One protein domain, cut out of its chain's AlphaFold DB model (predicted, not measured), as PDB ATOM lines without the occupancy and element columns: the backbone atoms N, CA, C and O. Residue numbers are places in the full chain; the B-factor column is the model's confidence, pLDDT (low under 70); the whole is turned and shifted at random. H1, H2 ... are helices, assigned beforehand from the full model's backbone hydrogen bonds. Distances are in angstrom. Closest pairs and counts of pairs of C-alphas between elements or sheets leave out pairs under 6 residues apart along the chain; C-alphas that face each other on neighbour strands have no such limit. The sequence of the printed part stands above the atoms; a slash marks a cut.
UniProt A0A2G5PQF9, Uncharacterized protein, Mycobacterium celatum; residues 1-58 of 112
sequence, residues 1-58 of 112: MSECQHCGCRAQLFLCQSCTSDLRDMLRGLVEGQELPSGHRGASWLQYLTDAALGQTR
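Overview. This is residues 1 to 58 of the 112 residues of an uncharacterized protein of Mycobacterium celatum (UniProt A0A2G5PQF9). Two helices lie nearly end to end in an elongated chain: a looped head of residues 1 to 16 is followed by the long H1, and the shorter H2 continues onward from the far end of H1. Between the helices, residues 33 to 44 make a loop that swings out to one side and folds back, while residues 50 to 55, of which 50 to 53 belong to H2, stick out at the other end. The printed part has 58 residues with two named helices, H1 then H2, and no named strand; the class is all helix, with 25 of the 58 residues in named elements, under half. It is only just extended, close to loose, with a radius of gyration of the C-alphas of 15.8 A and spans of 49 by 26 by 15 A.

Along the chain. Residues 1 to 16 hold no named element, but residues 2 to 3 pair with residues 10 to 11, antiparallel. H1, residues 17 to 32, runs 21.6 A from C-alpha 17 at (8.915, -11.278, -27.486) to C-alpha 32 at (-5.307, -16.112, -11.957). H2, residues 45 to 53, ends with C-alpha 53 at (-20.560, -5.750, -9.861).

Arrangement. H1 touches H2 with residues 29 to 31 alone; the closest C-alphas are those of Leu 30 and Trp 45, 4.8 A apart. The helices run the same way at a steep tilt of 43 degrees. In H1 and H2 every O i to N i+4 pair is within hydrogen-bond range.

Size, cuts and confidence. The C-alphas farthest apart, those of Met 1 and Gly 55, are 49.4 A apart. The printed part has no cut, and the link from H1 to H2, 12 residues, is long. The mean pLDDT of the printed part is 78.5; residue 1, residues 12 to 14, residue 53 and residues 55 to 58 are under 70.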
ATOM      1  N   MET A   1      14.886  -8.227 -39.916       55.38
ATOM      2  CA  MET A   1      14.578  -7.838 -38.523       55.38
ATOM      3  C   MET A   1      13.788  -6.553 -38.587       55.38
ATOM      4  O   MET A   1      14.306  -5.586 -39.127       55.38
ATOM      5  N   SER A   2      12.543  -6.575 -38.131       75.38
ATOM      6  CA  SER A   2      11.707  -5.381 -38.013       75.38
ATOM      7  C   SER A   2      11.744  -4.878 -36.573       75.38
ATOM      8  O   SER A   2      12.027  -5.634 -35.642       75.38
ATOM      9  N   GLU A   3      11.492  -3.592 -36.378       82.38
ATOM     10  CA  GLU A   3      11.266  -3.033 -35.048       82.38
ATOM     11  C   GLU A   3       9.790  -3.181 -34.686       82.38
ATOM     12  O   GLU A   3       8.902  -3.063 -35.536       82.38
ATOM     13  N   CYS A   4       9.515  -3.476 -33.419       81.00
ATOM     14  CA  CYS A   4       8.152  -3.497 -32.924       81.00
ATOM     15  C   CYS A   4       7.583  -2.076 -32.886       81.00
ATOM     16  O   CYS A   4       8.139  -1.207 -32.223       81.00
ATOM     17  N   GLN A   5       6.423  -1.865 -33.508       82.12
ATOM     18  CA  GLN A   5       5.751  -0.561 -33.510       82.12
ATOM     19  C   GLN A   5       5.248  -0.117 -32.124       82.12
ATOM     20  O   GLN A   5       4.978   1.063 -31.933       82.12
ATOM     21  N   HIS A   6       5.104  -1.041 -31.168       82.25
ATOM     22  CA  HIS A   6       4.606  -0.730 -29.826       82.25
ATOM     23  C   HIS A   6       5.725  -0.367 -28.840       82.25
ATOM     24  O   HIS A   6       5.627   0.643 -28.156       82.25
ATOM     25  N   CYS A   7       6.788  -1.175 -28.767       85.56
ATOM     26  CA  CYS A   7       7.845  -1.010 -27.761       85.56
ATOM     27  C   CYS A   7       9.239  -0.711 -28.337       85.56
ATOM     28  O   CYS A   7      10.197  -0.595 -27.577       85.56
ATOM     29  N   GLY A   8       9.398  -0.655 -29.665       81.25
ATOM     30  CA  GLY A   8      10.680  -0.374 -30.331       81.25
ATOM     31  C   GLY A   8      11.726  -1.494 -30.248       81.25
ATOM     32  O   GLY A   8      12.814  -1.369 -30.803       81.25
ATOM     33  N   CYS A   9      11.425  -2.614 -29.585       82.06
ATOM     34  CA  CYS A   9      12.343  -3.750 -29.502       82.06
ATOM     35  C   CYS A   9      12.451  -4.504 -30.835       82.06
ATOM     36  O   CYS A   9      11.531  -4.495 -31.659       82.06
ATOM     37  N   ARG A  10      13.563  -5.230 -31.021       78.19
ATOM     38  CA  ARG A  10      13.755  -6.104 -32.188       78.19
ATOM     39  C   ARG A  10      12.678  -7.186 -32.228       78.19
ATOM     40  O   ARG A  10      12.508  -7.943 -31.274       78.19
ATOM     41  N   ALA A  11      12.003  -7.291 -33.365       77.81
ATOM     42  CA  ALA A  11      11.039  -8.332 -33.663       77.81
ATOM     43  C   ALA A  11      11.547  -9.192 -34.833       77.81
ATOM     44  O   ALA A  11      12.030  -8.699 -35.859       77.81
ATOM     45  N   GLN A  12      11.480 -10.510 -34.654       66.12
ATOM     46  CA  GLN A  12      11.708 -11.486 -35.728       66.12
ATOM     47  C   GLN A  12      10.389 -11.986 -36.338       66.12
ATOM     48  O   GLN A  12      10.401 -12.510 -37.446       66.12
ATOM     49  N   LEU A  13       9.266 -11.785 -35.639       67.81
ATOM     50  CA  LEU A  13       7.921 -12.243 -35.995       67.81
ATOM     51  C   LEU A  13       6.912 -11.084 -35.888       67.81
ATOM     52  O   LEU A  13       7.276  -9.965 -35.522       67.81
ATOM     53  N   PHE A  14       5.636 -11.355 -36.190       68.19
ATOM     54  CA  PHE A  14       4.540 -10.375 -36.128       68.19
ATOM     55  C   PHE A  14       4.356  -9.757 -34.727       68.19
ATOM     56  O   PHE A  14       3.953  -8.603 -34.603       68.19
ATOM     57  N   LEU A  15       4.687 -10.511 -33.673       71.06
ATOM     58  CA  LEU A  15       4.713 -10.041 -32.289       71.06
ATOM     59  C   LEU A  15       6.140 -10.067 -31.743       71.06
ATOM     60  O   LEU A  15       6.904 -11.007 -31.969       71.06
ATOM     61  N   CYS A  16       6.489  -9.021 -31.001       86.00
ATOM     62  CA  CYS A  16       7.765  -8.937 -30.310       86.00
ATOM     63  C   CYS A  16       7.739  -9.798 -29.038       86.00
ATOM     64  O   CYS A  16       6.692  -9.920 -28.397       86.00
ATOM     65  N   GLN A  17       8.877 -10.377 -28.643       83.50
ATOM     66  CA  GLN A  17       8.915 -11.278 -27.486       83.50
ATOM     67  C   GLN A  17       8.509 -10.570 -26.183       83.50
ATOM     68  O   GLN A  17       7.737 -11.136 -25.419       83.50
ATOM     69  N   SER A  18       8.948  -9.321 -25.979       84.25
ATOM     70  CA  SER A  18       8.566  -8.493 -24.817       84.25
ATOM     71  C   SER A  18       7.055  -8.248 -24.765       84.25
ATOM     72  O   SER A  18       6.395  -8.505 -23.773       84.25
ATOM     73  N   CYS A  19       6.473  -7.846 -25.888       82.88
ATOM     74  CA  CYS A  19       5.041  -7.626 -26.033       82.88
ATOM     75  C   CYS A  19       4.262  -8.918 -25.756       82.88
ATOM     76  O   CYS A  19       3.179  -8.896 -25.186       82.88
ATOM     77  N   THR A  20       4.819 -10.057 -26.178       84.75
ATOM     78  CA  THR A  20       4.214 -11.378 -25.986       84.75
ATOM     79  C   THR A  20       4.245 -11.804 -24.521       84.75
ATOM     80  O   THR A  20       3.259 -12.368 -24.050       84.75
ATOM     81  N   SER A  21       5.344 -11.555 -23.798       85.44
ATOM     82  CA  SER A  21       5.410 -11.821 -22.356       85.44
ATOM     83  C   SER A  21       4.430 -10.940 -21.598       85.44
ATOM     84  O   SER A  21       3.603 -11.471 -20.866       85.44
ATOM     85  N   ASP A  22       4.423  -9.638 -21.877       85.00
ATOM     86  CA  ASP A  22       3.559  -8.686 -21.175       85.00
ATOM     87  C   ASP A  22       2.079  -9.031 -21.389       85.00
ATOM     88  O   ASP A  22       1.276  -9.026 -20.458       85.00
ATOM     89  N   LEU A  23       1.709  -9.403 -22.617       84.62
ATOM     90  CA  LEU A  23       0.341  -9.789 -22.952       84.62
ATOM     91  C   LEU A  23      -0.053 -11.116 -22.292       84.62
ATOM     92  O   LEU A  23      -1.171 -11.243 -21.795       84.62
ATOM     93  N   ARG A  24       0.863 -12.088 -22.205       85.75
ATOM     94  CA  ARG A  24       0.628 -13.323 -21.438       85.75
ATOM     95  C   ARG A  24       0.446 -13.047 -19.953       85.75
ATOM     96  O   ARG A  24      -0.448 -13.638 -19.353       85.75
ATOM     97  N   ASP A  25       1.245 -12.158 -19.381       84.38
ATOM     98  CA  ASP A  25       1.164 -11.820 -17.963       84.38
ATOM     99  C   ASP A  25      -0.115 -11.040 -17.649       84.38
ATOM    100  O   ASP A  25      -0.760 -11.304 -16.636       84.38
ATOM    101  N   MET A  26      -0.567 -10.169 -18.557       83.38
ATOM    102  CA  MET A  26      -1.881  -9.524 -18.458       83.38
ATOM    103  C   MET A  26      -3.028 -10.537 -18.528       83.38
ATOM    104  O   MET A  26      -3.932 -10.495 -17.693       83.38
ATOM    105  N   LEU A  27      -2.997 -11.475 -19.481       84.69
ATOM    106  CA  LEU A  27      -4.029 -12.514 -19.600       84.69
ATOM    107  C   LEU A  27      -4.043 -13.455 -18.390       84.69
ATOM    108  O   LEU A  27      -5.113 -13.838 -17.919       84.69
ATOM    109  N   ARG A  28      -2.872 -13.798 -17.847       85.56
ATOM    110  CA  ARG A  28      -2.769 -14.550 -16.591       85.56
ATOM    111  C   ARG A  28      -3.296 -13.742 -15.415       85.56
ATOM    112  O   ARG A  28      -4.093 -14.265 -14.650       85.56
ATOM    113  N   GLY A  29      -2.935 -12.465 -15.302       83.62
ATOM    114  CA  GLY A  29      -3.439 -11.569 -14.260       83.62
ATOM    115  C   GLY A  29      -4.964 -11.425 -14.278       83.62
ATOM    116  O   GLY A  29      -5.596 -11.363 -13.222       83.62
ATOM    117  N   LEU A  30      -5.564 -11.460 -15.471       82.44
ATOM    118  CA  LEU A  30      -7.013 -11.415 -15.649       82.44
ATOM    119  C   LEU A  30      -7.723 -12.604 -14.981       82.44
ATOM    120  O   LEU A  30      -8.753 -12.403 -14.337       82.44
ATOM    121  N   VAL A  31      -7.174 -13.815 -15.122       82.00
ATOM    122  CA  VAL A  31      -7.807 -15.074 -14.684       82.00
ATOM    123  C   VAL A  31      -7.311 -15.536 -13.315       82.00
ATOM    124  O   VAL A  31      -8.110 -15.891 -12.453       82.00
ATOM    125  N   GLU A  32      -5.999 -15.522 -13.109       84.12
ATOM    126  CA  GLU A  32      -5.307 -16.112 -11.957       84.12
ATOM    127  C   GLU A  32      -4.834 -15.061 -10.944       84.12
ATOM    128  O   GLU A  32      -4.409 -15.420  -9.847       84.12
ATOM    129  N   GLY A  33      -4.877 -13.777 -11.307       82.88
ATOM    130  CA  GLY A  33      -4.321 -12.692 -10.501       82.88
ATOM    131  C   GLY A  33      -2.823 -12.487 -10.707       82.88
ATOM    132  O   GLY A  33      -2.091 -13.376 -11.149       82.88
ATOM    133  N   GLN A  34      -2.372 -11.260 -10.437       81.88
ATOM    134  CA  GLN A  34      -0.968 -10.885 -10.591       81.88
ATOM    135  C   GLN A  34      -0.114 -11.452  -9.456       81.88
ATOM    136  O   GLN A  34      -0.542 -11.496  -8.299       81.88
ATOM    137  N   GLU A  35       1.108 -11.857  -9.787       81.31
ATOM    138  CA  GLU A  35       2.113 -12.220  -8.792       81.31
ATOM    139  C   GLU A  35       2.573 -10.966  -8.044       81.31
ATOM    140  O   GLU A  35       3.029  -9.992  -8.642       81.31
ATOM    141  N   LEU A  36       2.427 -10.985  -6.721       83.19
ATOM    142  CA  LEU A  36       2.941  -9.935  -5.854       83.19
ATOM    143  C   LEU A  36       4.409 -10.207  -5.503       83.19
ATOM    144  O   LEU A  36       4.833 -11.364  -5.461       83.19
ATOM    145  N   PRO A  37       5.173  -9.169  -5.111       79.50
ATOM    146  CA  PRO A  37       6.546  -9.325  -4.617       79.50
ATOM    147  C   PRO A  37       6.691 -10.292  -3.428       79.50
ATOM    148  O   PRO A  37       7.784 -10.763  -3.140       79.50
ATOM    149  N   SER A  38       5.592 -10.594  -2.732       80.19
ATOM    150  CA  SER A  38       5.520 -11.567  -1.638       80.19
ATOM    151  C   SER A  38       5.443 -13.032  -2.099       80.19
ATOM    152  O   SER A  38       5.277 -13.920  -1.262       80.19
ATOM    153  N   GLY A  39       5.491 -13.307  -3.407       78.19
ATOM    154  CA  GLY A  39       5.362 -14.654  -3.982       78.19
ATOM    155  C   GLY A  39       3.941 -15.228  -3.935       78.19
ATOM    156  O   GLY A  39       3.716 -16.358  -4.355       78.19
ATOM    157  N   HIS A  40       2.978 -14.459  -3.427       78.81
ATOM    158  CA  HIS A  40       1.559 -14.806  -3.445       78.81
ATOM    159  C   HIS A  40       0.904 -14.180  -4.675       78.81
ATOM    160  O   HIS A  40       1.349 -13.137  -5.155       78.81
ATOM    161  N   ARG A  41      -0.176 -14.787  -5.173       79.12
ATOM    162  CA  ARG A  41      -1.006 -14.178  -6.216       79.12
ATOM    163  C   ARG A  41      -2.136 -13.376  -5.593       79.12
ATOM    164  O   ARG A  41      -2.746 -13.804  -4.615       79.12
ATOM    165  N   GLY A  42      -2.369 -12.190  -6.144       80.75
ATOM    166  CA  GLY A  42      -3.509 -11.362  -5.773       80.75
ATOM    167  C   GLY A  42      -4.803 -11.976  -6.290       80.75
ATOM    168  O   GLY A  42      -4.775 -12.919  -7.077       80.75
ATOM    169  N   ALA A  43      -5.946 -11.420  -5.887       81.12
ATOM    170  CA  ALA A  43      -7.201 -11.776  -6.536       81.12
ATOM    171  C   ALA A  43      -7.141 -11.428  -8.032       81.12
ATOM    172  O   ALA A  43      -6.464 -10.474  -8.445       81.12
ATOM    173  N   SER A  44      -7.833 -12.223  -8.844       86.00
ATOM    174  CA  SER A  44      -7.886 -11.994 -10.282       86.00
ATOM    175  C   SER A  44      -8.649 -10.715 -10.605       86.00
ATOM    176  O   SER A  44      -9.530 -10.281  -9.859       86.00
ATOM    177  N   TRP A  45      -8.333 -10.086 -11.736       80.62
ATOM    178  CA  TRP A  45      -9.083  -8.900 -12.151       80.62
ATOM    179  C   TRP A  45     -10.554  -9.221 -12.427       80.62
ATOM    180  O   TRP A  45     -11.413  -8.397 -12.127       80.62
ATOM    181  N   LEU A  46     -10.868 -10.428 -12.908       82.00
ATOM    182  CA  LEU A  46     -12.253 -10.892 -13.023       82.00
ATOM    183  C   LEU A  46     -12.947 -10.991 -11.664       82.00
ATOM    184  O   LEU A  46     -14.120 -10.636 -11.554       82.00
ATOM    185  N   GLN A  47     -12.233 -11.426 -10.626       78.50
ATOM    186  CA  GLN A  47     -12.771 -11.452  -9.272       78.50
ATOM    187  C   GLN A  47     -13.047 -10.035  -8.765       78.50
ATOM    188  O   GLN A  47     -14.153  -9.774  -8.312       78.50
ATOM    189  N   TYR A  48     -12.133  -9.081  -8.963       78.06
ATOM    190  CA  TYR A  48     -12.399  -7.681  -8.612       78.06
ATOM    191  C   TYR A  48     -13.572  -7.070  -9.386       78.06
ATOM    192  O   TYR A  48     -14.346  -6.300  -8.818       78.06
ATOM    193  N   LEU A  49     -13.727  -7.403 -10.671       73.94
ATOM    194  CA  LEU A  49     -14.880  -6.976 -11.469       73.94
ATOM    195  C   LEU A  49     -16.182  -7.595 -10.953       73.94
ATOM    196  O   LEU A  49     -17.201  -6.911 -10.900       73.94
ATOM    197  N   THR A  50     -16.139  -8.863 -10.540       78.00
ATOM    198  CA  THR A  50     -17.278  -9.563  -9.937       78.00
ATOM    199  C   THR A  50     -17.654  -8.920  -8.609       78.00
ATOM    200  O   THR A  50     -18.811  -8.564  -8.411       78.00
ATOM    201  N   ASP A  51     -16.679  -8.675  -7.735       73.56
ATOM    202  CA  ASP A  51     -16.891  -8.018  -6.449       73.56
ATOM    203  C   ASP A  51     -17.440  -6.599  -6.645       73.56
ATOM    204  O   ASP A  51     -18.327  -6.169  -5.911       73.56
ATOM    205  N   ALA A  52     -16.956  -5.861  -7.649       72.44
ATOM    206  CA  ALA A  52     -17.458  -4.527  -7.969       72.44
ATOM    207  C   ALA A  52     -18.899  -4.576  -8.489       72.44
ATOM    208  O   ALA A  52     -19.732  -3.782  -8.052       72.44
ATOM    209  N   ALA A  53     -19.207  -5.526  -9.374       68.62
ATOM    210  CA  ALA A  53     -20.560  -5.750  -9.861       68.62
ATOM    211  C   ALA A  53     -21.500  -6.130  -8.710       68.62
ATOM    212  O   ALA A  53     -22.593  -5.593  -8.626       68.62
ATOM    213  N   LEU A  54     -21.064  -6.981  -7.780       72.62
ATOM    214  CA  LEU A  54     -21.844  -7.405  -6.613       72.62
ATOM    215  C   LEU A  54     -21.858  -6.379  -5.464       72.62
ATOM    216  O   LEU A  54     -22.449  -6.651  -4.419       72.62
ATOM    217  N   GLY A  55     -21.206  -5.221  -5.614       64.31
ATOM    218  CA  GLY A  55     -21.126  -4.194  -4.568       64.31
ATOM    219  C   GLY A  55     -20.329  -4.619  -3.326       64.31
ATOM    220  O   GLY A  55     -20.509  -4.053  -2.250       64.31
ATOM    221  N   GLN A  56     -19.457  -5.619  -3.459       67.31
ATOM    222  CA  GLN A  56     -18.616  -6.172  -2.394       67.31
ATOM    223  C   GLN A  56     -17.270  -5.439  -2.247       67.31
ATOM    224  O   GLN A  56     -16.508  -5.717  -1.319       67.31
ATOM    225  N   THR A  57     -16.959  -4.474  -3.120       65.38
ATOM    226  CA  THR A  57     -15.713  -3.701  -3.036       65.38
ATOM    227  C   THR A  57     -15.793  -2.596  -1.981       65.38
ATOM    228  O   THR A  57     -16.702  -1.773  -1.941       65.38
ATOM    229  N   ARG A  58     -14.775  -2.541  -1.114       57.06
ATOM    230  CA  ARG A  58     -14.643  -1.554  -0.022       57.06
ATOM    231  C   ARG A  58     -14.125  -0.178  -0.472       57.06
ATOM    232  O   ARG A  58     -13.858   0.681   0.369       57.06
TER     233      ARG A  58